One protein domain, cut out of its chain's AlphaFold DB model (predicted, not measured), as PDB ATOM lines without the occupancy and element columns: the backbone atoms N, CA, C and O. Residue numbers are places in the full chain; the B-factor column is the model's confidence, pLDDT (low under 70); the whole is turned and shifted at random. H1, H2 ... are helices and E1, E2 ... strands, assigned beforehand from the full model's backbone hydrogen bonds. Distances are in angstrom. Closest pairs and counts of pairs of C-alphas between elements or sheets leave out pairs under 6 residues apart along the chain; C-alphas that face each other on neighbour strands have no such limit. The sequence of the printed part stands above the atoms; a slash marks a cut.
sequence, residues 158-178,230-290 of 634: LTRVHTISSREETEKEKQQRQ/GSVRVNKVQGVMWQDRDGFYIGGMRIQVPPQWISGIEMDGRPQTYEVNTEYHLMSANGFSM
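This is residues 158 to 178 and 230 to 290 of the 634 residues of an uncharacterized protein of Oceanospirillaceae bacterium (UniProt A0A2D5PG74). One strongly twisted sheet folds round at the sharp bend of E2 into a small, incomplete barrel of E2 to E6, with E1 running on along the first half of E2 and the small helix H1 set off at one end. Residues 256 to 270, with no named element, loop from E4 past the open side of the barrel back to E5. You will find 82 printed residues with six named strands and one named helix, in the order E1 H1 E2 E3 E4 E5 E6; the class is mostly strand. The sheet is branched and its neighbour pairs are antiparallel. The whole is compact, with a radius of gyration of the C-alphas of 12.1 A and spans of 33 by 26 by 23 A.

Start at E1, residues 162 to 168, an edge strand antiparallel to E2, residues 233 to 244; look at N 164 and O 236, 2.8 A apart and within hydrogen-bond range. H1, residues 171 to 177, is not on the sheet, and its O i to N i+4 pairs are each within hydrogen-bond range. E2 bends by 89 degrees at residue 238, and its pairing is staggered. On the same side of E2 as E1 lies E3, residues 247 to 250, its hairpin partner, with N 249 and O 242 at 2.8 A. E3 and E4, residues 253 to 255, form the next hairpin, with N 255 and O 248 at 2.8 A. E2, E3 and E4 are a meander, each strand the antiparallel neighbour of the one before. On the other side of E2 lies E5, residues 271 to 277, with N 237 and O 274 at 2.8 A; E2, E3, E4 and E5 form a Greek key, four strands in a row of which three, E2, E3 and E4, are the meander and the first, E2, is the antiparallel neighbour of the fourth, E5. E5 makes a hairpin with E6, residues 282 to 285, where N 283 and O 275 are 2.7 A apart. The closest C-alphas of E4 and E6, those of Ile 255 and Leu 282, are 6.5 A apart, while E1 and E6 are apart.

Find C-alpha 162 at (163.245, 198.322, 155.216); E1 runs 18.1 A from there. E2 covers 26.0 A from C-alpha 233 at (148.862, 201.767, 149.707), and E5 covers 18.5 A. H1 measures 9.8 A, E3 10.5 A, E4 6.4 A and E6 7.5 A, ending at C-alpha 285, (159.122, 212.824, 156.284).

The C-alphas farthest apart, of Gly 230 and Asp 268, are 35.2 A apart. Residues 179 to 229 are not printed; C-alphas 178 and 230 are 10.8 A apart across the cut. The link E4 to E5 is long. Look for low confidence at residues 158 to 159, under 70; the mean pLDDT of the printed part is 87.2.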
ATOM      1  N   LEU A 158     173.746 201.670 153.010       64.31
ATOM      2  CA  LEU A 158     173.215 202.922 152.447       64.31
ATOM      3  C   LEU A 158     172.110 202.711 151.398       64.31
ATOM      4  O   LEU A 158     171.246 203.570 151.237       64.31
ATOM      5  N   THR A 159     172.115 201.580 150.692       69.12
ATOM      6  CA  THR A 159     171.141 201.253 149.633       69.12
ATOM      7  C   THR A 159     169.920 200.470 150.127       69.12
ATOM      8  O   THR A 159     168.922 200.371 149.404       69.12
ATOM      9  N   ARG A 160     169.939 199.964 151.367       79.56
ATOM     10  CA  ARG A 160     168.850 199.152 151.926       79.56
ATOM     11  C   ARG A 160     167.621 199.985 152.298       79.56
ATOM     12  O   ARG A 160     167.710 201.073 152.865       79.56
ATOM     13  N   VAL A 161     166.447 199.427 151.995       84.50
ATOM     14  CA  VAL A 161     165.139 199.983 152.360       84.50
ATOM     15  C   VAL A 161     164.340 198.919 153.096       84.50
ATOM     16  O   VAL A 161     164.021 197.869 152.532       84.50
ATOM     17  N   HIS A 162     163.992 199.218 154.345       88.25
ATOM     18  CA  HIS A 162     163.245 198.322 155.216       88.25
ATOM     19  C   HIS A 162     161.793 198.782 155.362       88.25
ATOM     20  O   HIS A 162     161.532 199.880 155.852       88.25
ATOM     21  N   THR A 163     160.827 197.953 154.970       89.69
ATOM     22  CA  THR A 163     159.396 198.264 155.120       89.69
ATOM     23  C   THR A 163     158.921 197.884 156.522       89.69
ATOM     24  O   THR A 163     158.839 196.707 156.863       89.69
ATOM     25  N   ILE A 164     158.573 198.881 157.339       91.50
ATOM     26  CA  ILE A 164     158.113 198.708 158.727       91.50
ATOM     27  C   ILE A 164     156.644 198.274 158.767       91.50
ATOM     28  O   ILE A 164     156.262 197.389 159.529       91.50
ATOM     29  N   SER A 165     155.795 198.942 157.987       92.31
ATOM     30  CA  SER A 165     154.347 198.711 157.981       92.31
ATOM     31  C   SER A 165     153.716 199.281 156.718       92.31
ATOM     32  O   SER A 165     154.246 200.230 156.147       92.31
ATOM     33  N   SER A 166     152.542 198.787 156.340       92.31
ATOM     34  CA  SER A 166     151.750 199.342 155.241       92.31
ATOM     35  C   SER A 166     150.352 199.719 155.724       92.31
ATOM     36  O   SER A 166     149.788 199.059 156.602       92.31
ATOM     37  N   ARG A 167     149.800 200.798 155.173       93.62
ATOM     38  CA  ARG A 167     148.427 201.257 155.415       93.62
ATOM     39  C   ARG A 167     147.774 201.690 154.109       93.62
ATOM     40  O   ARG A 167     148.452 201.923 153.114       93.62
ATOM     41  N   GLU A 168     146.461 201.858 154.122       91.94
ATOM     42  CA  GLU A 168     145.787 202.586 153.048       91.94
ATOM     43  C   GLU A 168     145.990 204.102 153.188       91.94
ATOM     44  O   GLU A 168     146.220 204.624 154.289       91.94
ATOM     45  N   GLU A 169     145.925 204.812 152.061       88.81
ATOM     46  CA  GLU A 169     145.917 206.271 152.053       88.81
ATOM     47  C   GLU A 169     144.736 206.827 152.863       88.81
ATOM     48  O   GLU A 169     143.630 206.284 152.881       88.81
ATOM     49  N   THR A 170     144.966 207.947 153.539       89.75
ATOM     50  CA  THR A 170     143.903 208.682 154.227       89.75
ATOM     51  C   THR A 170     143.042 209.446 153.221       89.75
ATOM     52  O   THR A 170     143.476 209.805 152.125       89.75
ATOM     53  N   GLU A 171     141.817 209.804 153.612       86.56
ATOM     54  CA  GLU A 171     140.936 210.605 152.749       86.56
ATOM     55  C   GLU A 171     141.527 211.987 152.405       86.56
ATOM     56  O   GLU A 171     141.282 212.510 151.317       86.56
ATOM     57  N   LYS A 172     142.353 212.575 153.283       82.81
ATOM     58  CA  LYS A 172     143.055 213.840 152.999       82.81
ATOM     59  C   LYS A 172     144.131 213.666 151.926       82.81
ATOM     60  O   LYS A 172     144.220 214.486 151.014       82.81
ATOM     61  N   GLU A 173     144.910 212.592 152.005       86.88
ATOM     62  CA  GLU A 173     145.917 212.232 150.999       86.88
ATOM     63  C   GLU A 173     145.266 211.953 149.639       86.88
ATOM     64  O   GLU A 173     145.681 212.486 148.608       86.88
ATOM     65  N   LYS A 174     144.151 211.221 149.646       85.44
ATOM     66  CA  LYS A 174     143.358 210.927 148.452       85.44
ATOM     67  C   LYS A 174     142.774 212.177 147.799       85.44
ATOM     68  O   LYS A 174     142.772 212.298 146.572       85.44
ATOM     69  N   GLN A 175     142.311 213.149 148.591       80.19
ATOM     70  CA  GLN A 175     141.871 214.453 148.079       80.19
ATOM     71  C   GLN A 175     143.007 215.206 147.383       80.19
ATOM     72  O   GLN A 175     142.771 215.843 146.354       80.19
ATOM     73  N   GLN A 176     144.239 215.080 147.881       80.38
ATOM     74  CA  GLN A 176     145.413 215.637 147.216       80.38
ATOM     75  C   GLN A 176     145.762 214.905 145.924       80.38
ATOM     76  O   GLN A 176     146.425 215.498 145.088       80.38
ATOM     77  N   ARG A 177     145.299 213.678 145.670       80.19
ATOM     78  CA  ARG A 177     145.488 212.990 144.374       80.19
ATOM     79  C   ARG A 177     144.440 213.350 143.320       80.19
ATOM     80  O   ARG A 177     144.650 213.079 142.140       80.19
ATOM     81  N   GLN A 178     143.348 214.017 143.700       77.12
ATOM     82  CA  GLN A 178     142.317 214.440 142.750       77.12
ATOM     83  C   GLN A 178     142.897 215.371 141.680       77.12
ATOM     84  O   GLN A 178     143.695 216.275 141.962       77.12
ATOM     85  N   GLY A 230     140.897 204.792 142.864       77.94
ATOM     86  CA  GLY A 230     141.083 203.820 143.950       77.94
ATOM     87  C   GLY A 230     141.816 204.365 145.183       77.94
ATOM     88  O   GLY A 230     142.231 205.522 145.213       77.94
ATOM     89  N   SER A 231     141.918 203.519 146.208       82.62
ATOM     90  CA  SER A 231     142.823 203.712 147.347       82.62
ATOM     91  C   SER A 231     144.201 203.180 146.955       82.62
ATOM     92  O   SER A 231     144.283 202.127 146.323       82.62
ATOM     93  N   VAL A 232     145.264 203.907 147.284       88.56
ATOM     94  CA  VAL A 232     146.653 203.470 147.076       88.56
ATOM     95  C   VAL A 232     147.270 203.137 148.432       88.56
ATOM     96  O   VAL A 232     146.956 203.782 149.435       88.56
ATOM     97  N   ARG A 233     148.137 202.119 148.481       91.44
ATOM     98  CA  ARG A 233     148.862 201.767 149.707       91.44
ATOM     99  C   ARG A 233     149.996 202.747 149.976       91.44
ATOM    100  O   ARG A 233     150.646 203.244 149.057       91.44
ATOM    101  N   VAL A 234     150.224 203.005 151.256       94.00
ATOM    102  CA  VAL A 234     151.304 203.833 151.778       94.00
ATOM    103  C   VAL A 234     152.171 202.961 152.673       94.00
ATOM    104  O   VAL A 234     151.732 202.480 153.719       94.00
ATOM    105  N   ASN A 235     153.409 202.762 152.241       94.50
ATOM    106  CA  ASN A 235     154.410 201.975 152.932       94.50
ATOM    107  C   ASN A 235     155.253 202.898 153.808       94.50
ATOM    108  O   ASN A 235     155.826 203.886 153.347       94.50
ATOM    109  N   LYS A 236     155.330 202.564 155.092       94.88
ATOM    110  CA  LYS A 236     156.242 203.182 156.042       94.88
ATOM    111  C   LYS A 236     157.576 202.461 155.946       94.88
ATOM    112  O   LYS A 236     157.660 201.281 156.284       94.88
ATOM    113  N   VAL A 237     158.596 203.165 155.485       93.19
ATOM    114  CA  VAL A 237     159.923 202.623 155.190       93.19
ATOM    115  C   VAL A 237     160.994 203.292 156.040       93.19
ATOM    116  O   VAL A 237     160.864 204.459 156.406       93.19
ATOM    117  N   GLN A 238     162.058 202.562 156.346       91.69
ATOM    118  CA  GLN A 238     163.277 203.074 156.956       91.69
ATOM    119  C   GLN A 238     164.431 202.949 155.964       91.69
ATOM    120  O   GLN A 238     164.629 201.887 155.377       91.69
ATOM    121  N   GLY A 239     165.181 204.032 155.776       90.38
ATOM    122  CA  GLY A 239     166.327 204.066 154.868       90.38
ATOM    123  C   GLY A 239     167.022 205.422 154.882       90.38
ATOM    124  O   GLY A 239     166.540 206.368 155.510       90.38
ATOM    125  N   VAL A 240     168.167 205.519 154.211       90.38
ATOM    126  CA  VAL A 240     168.914 206.777 154.073       90.38
ATOM    127  C   VAL A 240     168.382 207.544 152.868       90.38
ATOM    128  O   VAL A 240     168.305 206.987 151.775       90.38
ATOM    129  N   MET A 241     167.996 208.809 153.058       90.12
ATOM    130  CA  MET A 241     167.583 209.667 151.946       90.12
ATOM    131  C   MET A 241     168.785 210.418 151.383       90.12
ATOM    132  O   MET A 241     169.560 211.009 152.134       90.12
ATOM    133  N   TRP A 242     168.914 210.417 150.063       88.50
ATOM    134  CA  TRP A 242     169.951 211.148 149.345       88.50
ATOM    135  C   TRP A 242     169.405 211.677 148.018       88.50
ATOM    136  O   TRP A 242     168.329 211.285 147.557       88.50
ATOM    137  N   GLN A 243     170.127 212.619 147.423       89.62
ATOM    138  CA  GLN A 243     169.748 213.259 146.173       89.62
ATOM    139  C   GLN A 243     170.880 213.119 145.157       89.62
ATOM    140  O   GLN A 243     172.037 213.387 145.475       89.62
ATOM    141  N   ASP A 244     170.518 212.768 143.928       84.81
ATOM    142  CA  ASP A 244     171.381 212.847 142.750       84.81
ATOM    143  C   ASP A 244     170.830 213.873 141.746       84.81
ATOM    144  O   ASP A 244     169.739 214.429 141.918       84.81
ATOM    145  N   ARG A 245     171.547 214.089 140.639       81.50
ATOM    146  CA  ARG A 245     171.071 214.842 139.469       81.50
ATOM    147  C   ARG A 245     169.724 214.332 138.960       81.50
ATOM    148  O   ARG A 245     168.914 215.136 138.503       81.50
ATOM    149  N   ASP A 246     169.480 213.029 139.084       79.25
ATOM    150  CA  ASP A 246     168.274 212.374 138.584       79.25
ATOM    151  C   ASP A 246     167.099 212.400 139.576       79.25
ATOM    152  O   ASP A 246     165.971 212.065 139.206       79.25
ATOM    153  N   GLY A 247     167.286 212.857 140.817       88.00
ATOM    154  CA  GLY A 247     166.194 213.056 141.774       88.00
ATOM    155  C   GLY A 247     166.512 212.585 143.188       88.00
ATOM    156  O   GLY A 247     167.670 212.466 143.573       88.00
ATOM    157  N   PHE A 248     165.459 212.352 143.971       91.06
ATOM    158  CA  PHE A 248     165.558 211.919 145.363       91.06
ATOM    159  C   PHE A 248     165.422 210.408 145.472       91.06
ATOM    160  O   PHE A 248     164.613 209.798 144.769       91.06
ATOM    161  N   TYR A 249     166.175 209.829 146.398       90.81
ATOM    162  CA  TYR A 249     166.218 208.401 146.650       90.81
ATOM    163  C   TYR A 249     166.111 208.133 148.146       90.81
ATOM    164  O   TYR A 249     166.635 208.894 148.955       90.81
ATOM    165  N   ILE A 250     165.437 207.048 148.511       90.44
ATOM    166  CA  ILE A 250     165.519 206.438 149.840       90.44
ATOM    167  C   ILE A 250     166.155 205.069 149.626       90.44
ATOM    168  O   ILE A 250     165.568 204.223 148.952       90.44
ATOM    169  N   GLY A 251     167.363 204.861 150.145       86.19
ATOM    170  CA  GLY A 251     168.185 203.714 149.767       86.19
ATOM    171  C   GLY A 251     168.370 203.652 148.247       86.19
ATOM    172  O   GLY A 251     168.681 204.660 147.620       86.19
ATOM    173  N   GLY A 252     168.126 202.492 147.636       82.50
ATOM    174  CA  GLY A 252     168.124 202.323 146.176       82.50
ATOM    175  C   GLY A 252     166.831 202.751 145.458       82.50
ATOM    176  O   GLY A 252     166.736 202.612 144.242       82.50
ATOM    177  N   MET A 253     165.811 203.242 146.172       86.69
ATOM    178  CA  MET A 253     164.489 203.529 145.604       86.69
ATOM    179  C   MET A 253     164.322 205.006 145.247       86.69
ATOM    180  O   MET A 253     164.339 205.861 146.131       86.69
ATOM    181  N   ARG A 254     164.067 205.309 143.970       90.25
ATOM    182  CA  ARG A 254     163.739 206.670 143.522       90.25
ATOM    183  C   ARG A 254     162.346 207.080 143.997       90.25
ATOM    184  O   ARG A 254     161.391 206.322 143.845       90.25
ATOM    185  N   ILE A 255     162.222 208.303 144.500       93.06
ATOM    186  CA  ILE A 255     160.969 208.862 145.010       93.06
ATOM    187  C   ILE A 255     160.678 210.253 144.444       93.06
ATOM    188  O   ILE A 255     161.569 211.023 144.079       93.06
ATOM    189  N   GLN A 256     159.395 210.599 144.406       91.38
ATOM    190  CA  GLN A 256     158.902 211.918 144.043       91.38
ATOM    191  C   GLN A 256     158.639 212.727 145.311       91.38
ATOM    192  O   GLN A 256     157.687 212.473 146.054       91.38
ATOM    193  N   VAL A 257     159.502 213.711 145.552       89.88
ATOM    194  CA  VAL A 257     159.386 214.632 146.682       89.88
ATOM    195  C   VAL A 257     158.576 215.859 146.255       89.88
ATOM    196  O   VAL A 257     158.876 216.456 145.217       89.88
ATOM    197  N   PRO A 258     157.561 216.275 147.033       88.12
ATOM    198  CA  PRO A 258     156.842 217.510 146.758       88.12
ATOM    199  C   PRO A 258     157.794 218.724 146.717       88.12
ATOM    200  O   PRO A 258     158.577 218.896 147.653       88.12
ATOM    201  N   PRO A 259     157.713 219.611 145.703       83.50
ATOM    202  CA  PRO A 259     158.686 220.692 145.513       83.50
ATOM    203  C   PRO A 259     158.897 221.585 146.737       83.50
ATOM    204  O   PRO A 259     160.025 221.938 147.059       83.50
ATOM    205  N   GLN A 260     157.822 221.905 147.466       81.69
ATOM    206  CA  GLN A 260     157.909 222.751 148.660       81.69
ATOM    207  C   GLN A 260     158.528 222.066 149.890       81.69
ATOM    208  O   GLN A 260     158.768 222.734 150.889       81.69
ATOM    209  N   TRP A 261     158.761 220.748 149.858       87.50
ATOM    210  CA  TRP A 261     159.459 220.039 150.939       87.50
ATOM    211  C   TRP A 261     160.963 219.935 150.683       87.50
ATOM    212  O   TRP A 261     161.721 219.773 151.633       87.50
ATOM    213  N   ILE A 262     161.409 220.083 149.429       86.56
ATOM    214  CA  ILE A 262     162.806 219.880 149.017       86.56
ATOM    215  C   ILE A 262     163.792 220.685 149.876       86.56
ATOM    216  O   ILE A 262     164.801 220.145 150.310       86.56
ATOM    217  N   SER A 263     163.500 221.957 150.156       82.06
ATOM    218  CA  SER A 263     164.398 222.826 150.930       82.06
ATOM    219  C   SER A 263     164.382 222.570 152.438       82.06
ATOM    220  O   SER A 263     165.230 223.101 153.145       82.06
ATOM    221  N   GLY A 264     163.381 221.845 152.942       81.81
ATOM    222  CA  GLY A 264     163.180 221.623 154.373       81.81
ATOM    223  C   GLY A 264     163.550 220.223 154.852       81.81
ATOM    224  O   GLY A 264     163.647 220.014 156.057       81.81
ATOM    225  N   ILE A 265     163.734 219.266 153.941       84.94
ATOM    226  CA  ILE A 265     164.101 217.895 154.297       84.94
ATOM    227  C   ILE A 265     165.593 217.836 154.641       84.94
ATOM    228  O   ILE A 265     166.448 218.157 153.817       84.94
ATOM    229  N   GLU A 266     165.902 217.393 155.857       82.56
ATOM    230  CA  GLU A 266     167.275 217.153 156.301       82.56
ATOM    231  C   GLU A 266     167.796 215.821 155.741       82.56
ATOM    232  O   GLU A 266     167.207 214.766 155.970       82.56
ATOM    233  N   MET A 267     168.920 215.871 155.020       84.81
ATOM    234  CA  MET A 267     169.645 214.702 154.510       84.81
ATOM    235  C   MET A 267     170.955 214.554 155.291       84.81
ATOM    236  O   MET A 267     172.018 214.976 154.845       84.81
ATOM    237  N   ASP A 268     170.870 213.999 156.500       81.75
ATOM    238  CA  ASP A 268     172.001 213.836 157.428       81.75
ATOM    239  C   ASP A 268     172.796 212.534 157.210       81.75
ATOM    240  O   ASP A 268     173.704 212.218 157.981       81.75
ATOM    241  N   GLY A 269     172.450 211.770 156.167       80.50
ATOM    242  CA  GLY A 269     173.069 210.486 155.838       80.50
ATOM    243  C   GLY A 269     172.675 209.339 156.773       80.50
ATOM    244  O   GLY A 269     173.242 208.256 156.666       80.50
ATOM    245  N   ARG A 270     171.715 209.543 157.690       84.81
ATOM    246  CA  ARG A 270     171.272 208.512 158.638       84.81
ATOM    247  C   ARG A 270     169.958 207.861 158.204       84.81
ATOM    248  O   ARG A 270     169.129 208.514 157.566       84.81
ATOM    249  N   PRO A 271     169.717 206.584 158.568       85.94
ATOM    250  CA  PRO A 271     168.441 205.942 158.294       85.94
ATOM    251  C   PRO A 271     167.309 206.616 159.076       85.94
ATOM    252  O   PRO A 271     167.278 206.577 160.308       85.94
ATOM    253  N   GLN A 272     166.352 207.197 158.360       90.06
ATOM    254  CA  GLN A 272     165.152 207.801 158.938       90.06
ATOM    255  C   GLN A 272     163.900 207.088 158.434       90.06
ATOM    256  O   GLN A 272     163.949 206.276 157.509       90.06
ATOM    257  N   THR A 273     162.767 207.367 159.076       92.56
ATOM    258  CA  THR A 273     161.480 206.790 158.695       92.56
ATOM    259  C   THR A 273     160.700 207.731 157.786       92.56
ATOM    260  O   THR A 273     160.470 208.889 158.131       92.56
ATOM    261  N   TYR A 274     160.223 207.191 156.672       93.88
ATOM    262  CA  TYR A 274     159.432 207.887 155.666       93.88
ATOM    263  C   TYR A 274     158.144 207.121 155.388       93.88
ATOM    264  O   TYR A 274     158.079 205.907 155.569       93.88
ATOM    265  N   GLU A 275     157.114 207.816 154.922       94.56
ATOM    266  CA  GLU A 275     155.930 207.178 154.345       94.56
ATOM    267  C   GLU A 275     155.896 207.479 152.852       94.56
ATOM    268  O   GLU A 275     155.982 208.642 152.464       94.56
ATOM    269  N   VAL A 276     155.783 206.449 152.017       94.06
ATOM    270  CA  VAL A 276     155.824 206.557 150.554       94.06
ATOM    271  C   VAL A 276     154.688 205.719 149.974       94.06
ATOM    272  O   VAL A 276     154.461 204.592 150.414       94.06
ATOM    273  N   ASN A 277     153.934 206.261 149.018       92.81
ATOM    274  CA  ASN A 277     152.878 205.492 148.358       92.81
ATOM    275  C   ASN A 277     153.449 204.522 147.309       92.81
ATOM    276  O   ASN A 277     154.593 204.663 146.882       92.81
ATOM    277  N   THR A 278     152.659 203.550 146.848       90.69
ATOM    278  CA  THR A 278     153.150 202.572 145.853       90.69
ATOM    279  C   THR A 278     153.486 203.193 144.489       90.69
ATOM    280  O   THR A 278     154.241 202.607 143.719       90.69
ATOM    281  N   GLU A 279     153.007 204.411 144.214       90.19
ATOM    282  CA  GLU A 279     153.385 205.239 143.058       90.19
ATOM    283  C   GLU A 279     154.678 206.054 143.307       90.19
ATOM    284  O   GLU A 279     154.956 207.004 142.574       90.19
ATOM    285  N   TYR A 280     155.451 205.725 144.348       91.75
ATOM    286  CA  TYR A 280     156.735 206.338 144.711       91.75
ATOM    287  C   TYR A 280     156.675 207.825 145.110       91.75
ATOM    288  O   TYR A 280     157.683 208.524 145.066       91.75
ATOM    289  N   HIS A 281     155.519 208.337 145.531       91.38
ATOM    290  CA  HIS A 281     155.381 209.695 146.064       91.38
ATOM    291  C   HIS A 281     155.599 209.713 147.575       91.38
ATOM    292  O   HIS A 281     155.015 208.913 148.311       91.38
ATOM    293  N   LEU A 282     156.398 210.669 148.046       92.69
ATOM    294  CA  LEU A 282     156.643 210.873 149.468       92.69
ATOM    295  C   LEU A 282     155.397 211.467 150.150       92.69
ATOM    296  O   LEU A 282     154.930 212.549 149.793       92.69
ATOM    297  N   MET A 283     154.877 210.758 151.151       91.94
ATOM    298  CA  MET A 283     153.664 211.091 151.911       91.94
ATOM    299  C   MET A 283     153.983 211.717 153.274       91.94
ATOM    300  O   MET A 283     153.241 212.576 153.758       91.94
ATOM    301  N   SER A 284     155.097 211.320 153.893       92.06
ATOM    302  CA  SER A 284     155.583 211.906 155.145       92.06
ATOM    303  C   SER A 284     157.100 211.769 155.274       92.06
ATOM    304  O   SER A 284     157.667 210.736 154.923       92.06
ATOM    305  N   ALA A 285     157.729 212.796 155.842       89.88
ATOM    306  CA  ALA A 285     159.122 212.824 156.284       89.88
ATOM    307  C   ALA A 285     159.217 213.547 157.639       89.88
ATOM    308  O   ALA A 285     158.215 214.050 158.151       89.88
ATOM    309  N   ASN A 286     160.398 213.606 158.256       86.06
ATOM    310  CA  ASN A 286     160.550 214.308 159.530       86.06
ATOM    311  C   ASN A 286     160.123 215.786 159.396       86.06
ATOM    312  O   ASN A 286     160.624 216.506 158.540       86.06
ATOM    313  N   GLY A 287     159.147 216.228 160.196       83.38
ATOM    314  CA  GLY A 287     158.590 217.588 160.136       83.38
ATOM    315  C   GLY A 287     157.567 217.862 159.019       83.38
ATOM    316  O   GLY A 287     156.845 218.856 159.114       83.38
ATOM    317  N   PHE A 288     157.417 216.973 158.030       87.25
ATOM    318  CA  PHE A 288     156.517 217.155 156.882       87.25
ATOM    319  C   PHE A 288     155.547 215.987 156.730       87.25
ATOM    320  O   PHE A 288     155.935 214.823 156.761       87.25
ATOM    321  N   SER A 289     154.271 216.279 156.500       88.62
ATOM    322  CA  SER A 289     153.306 215.252 156.101       88.62
ATOM    323  C   SER A 289     152.251 215.823 155.172       88.62
ATOM    324  O   SER A 289     151.928 217.010 155.245       88.62
ATOM    325  N   MET A 290     151.665 214.983 154.320       84.56
ATOM    326  CA  MET A 290     150.585 215.401 153.420       84.56
ATOM    327  C   MET A 290     149.376 215.979 154.173       84.56
ATOM    328  O   MET A 290     148.629 216.778 153.616       84.56
TER     329      MET A 290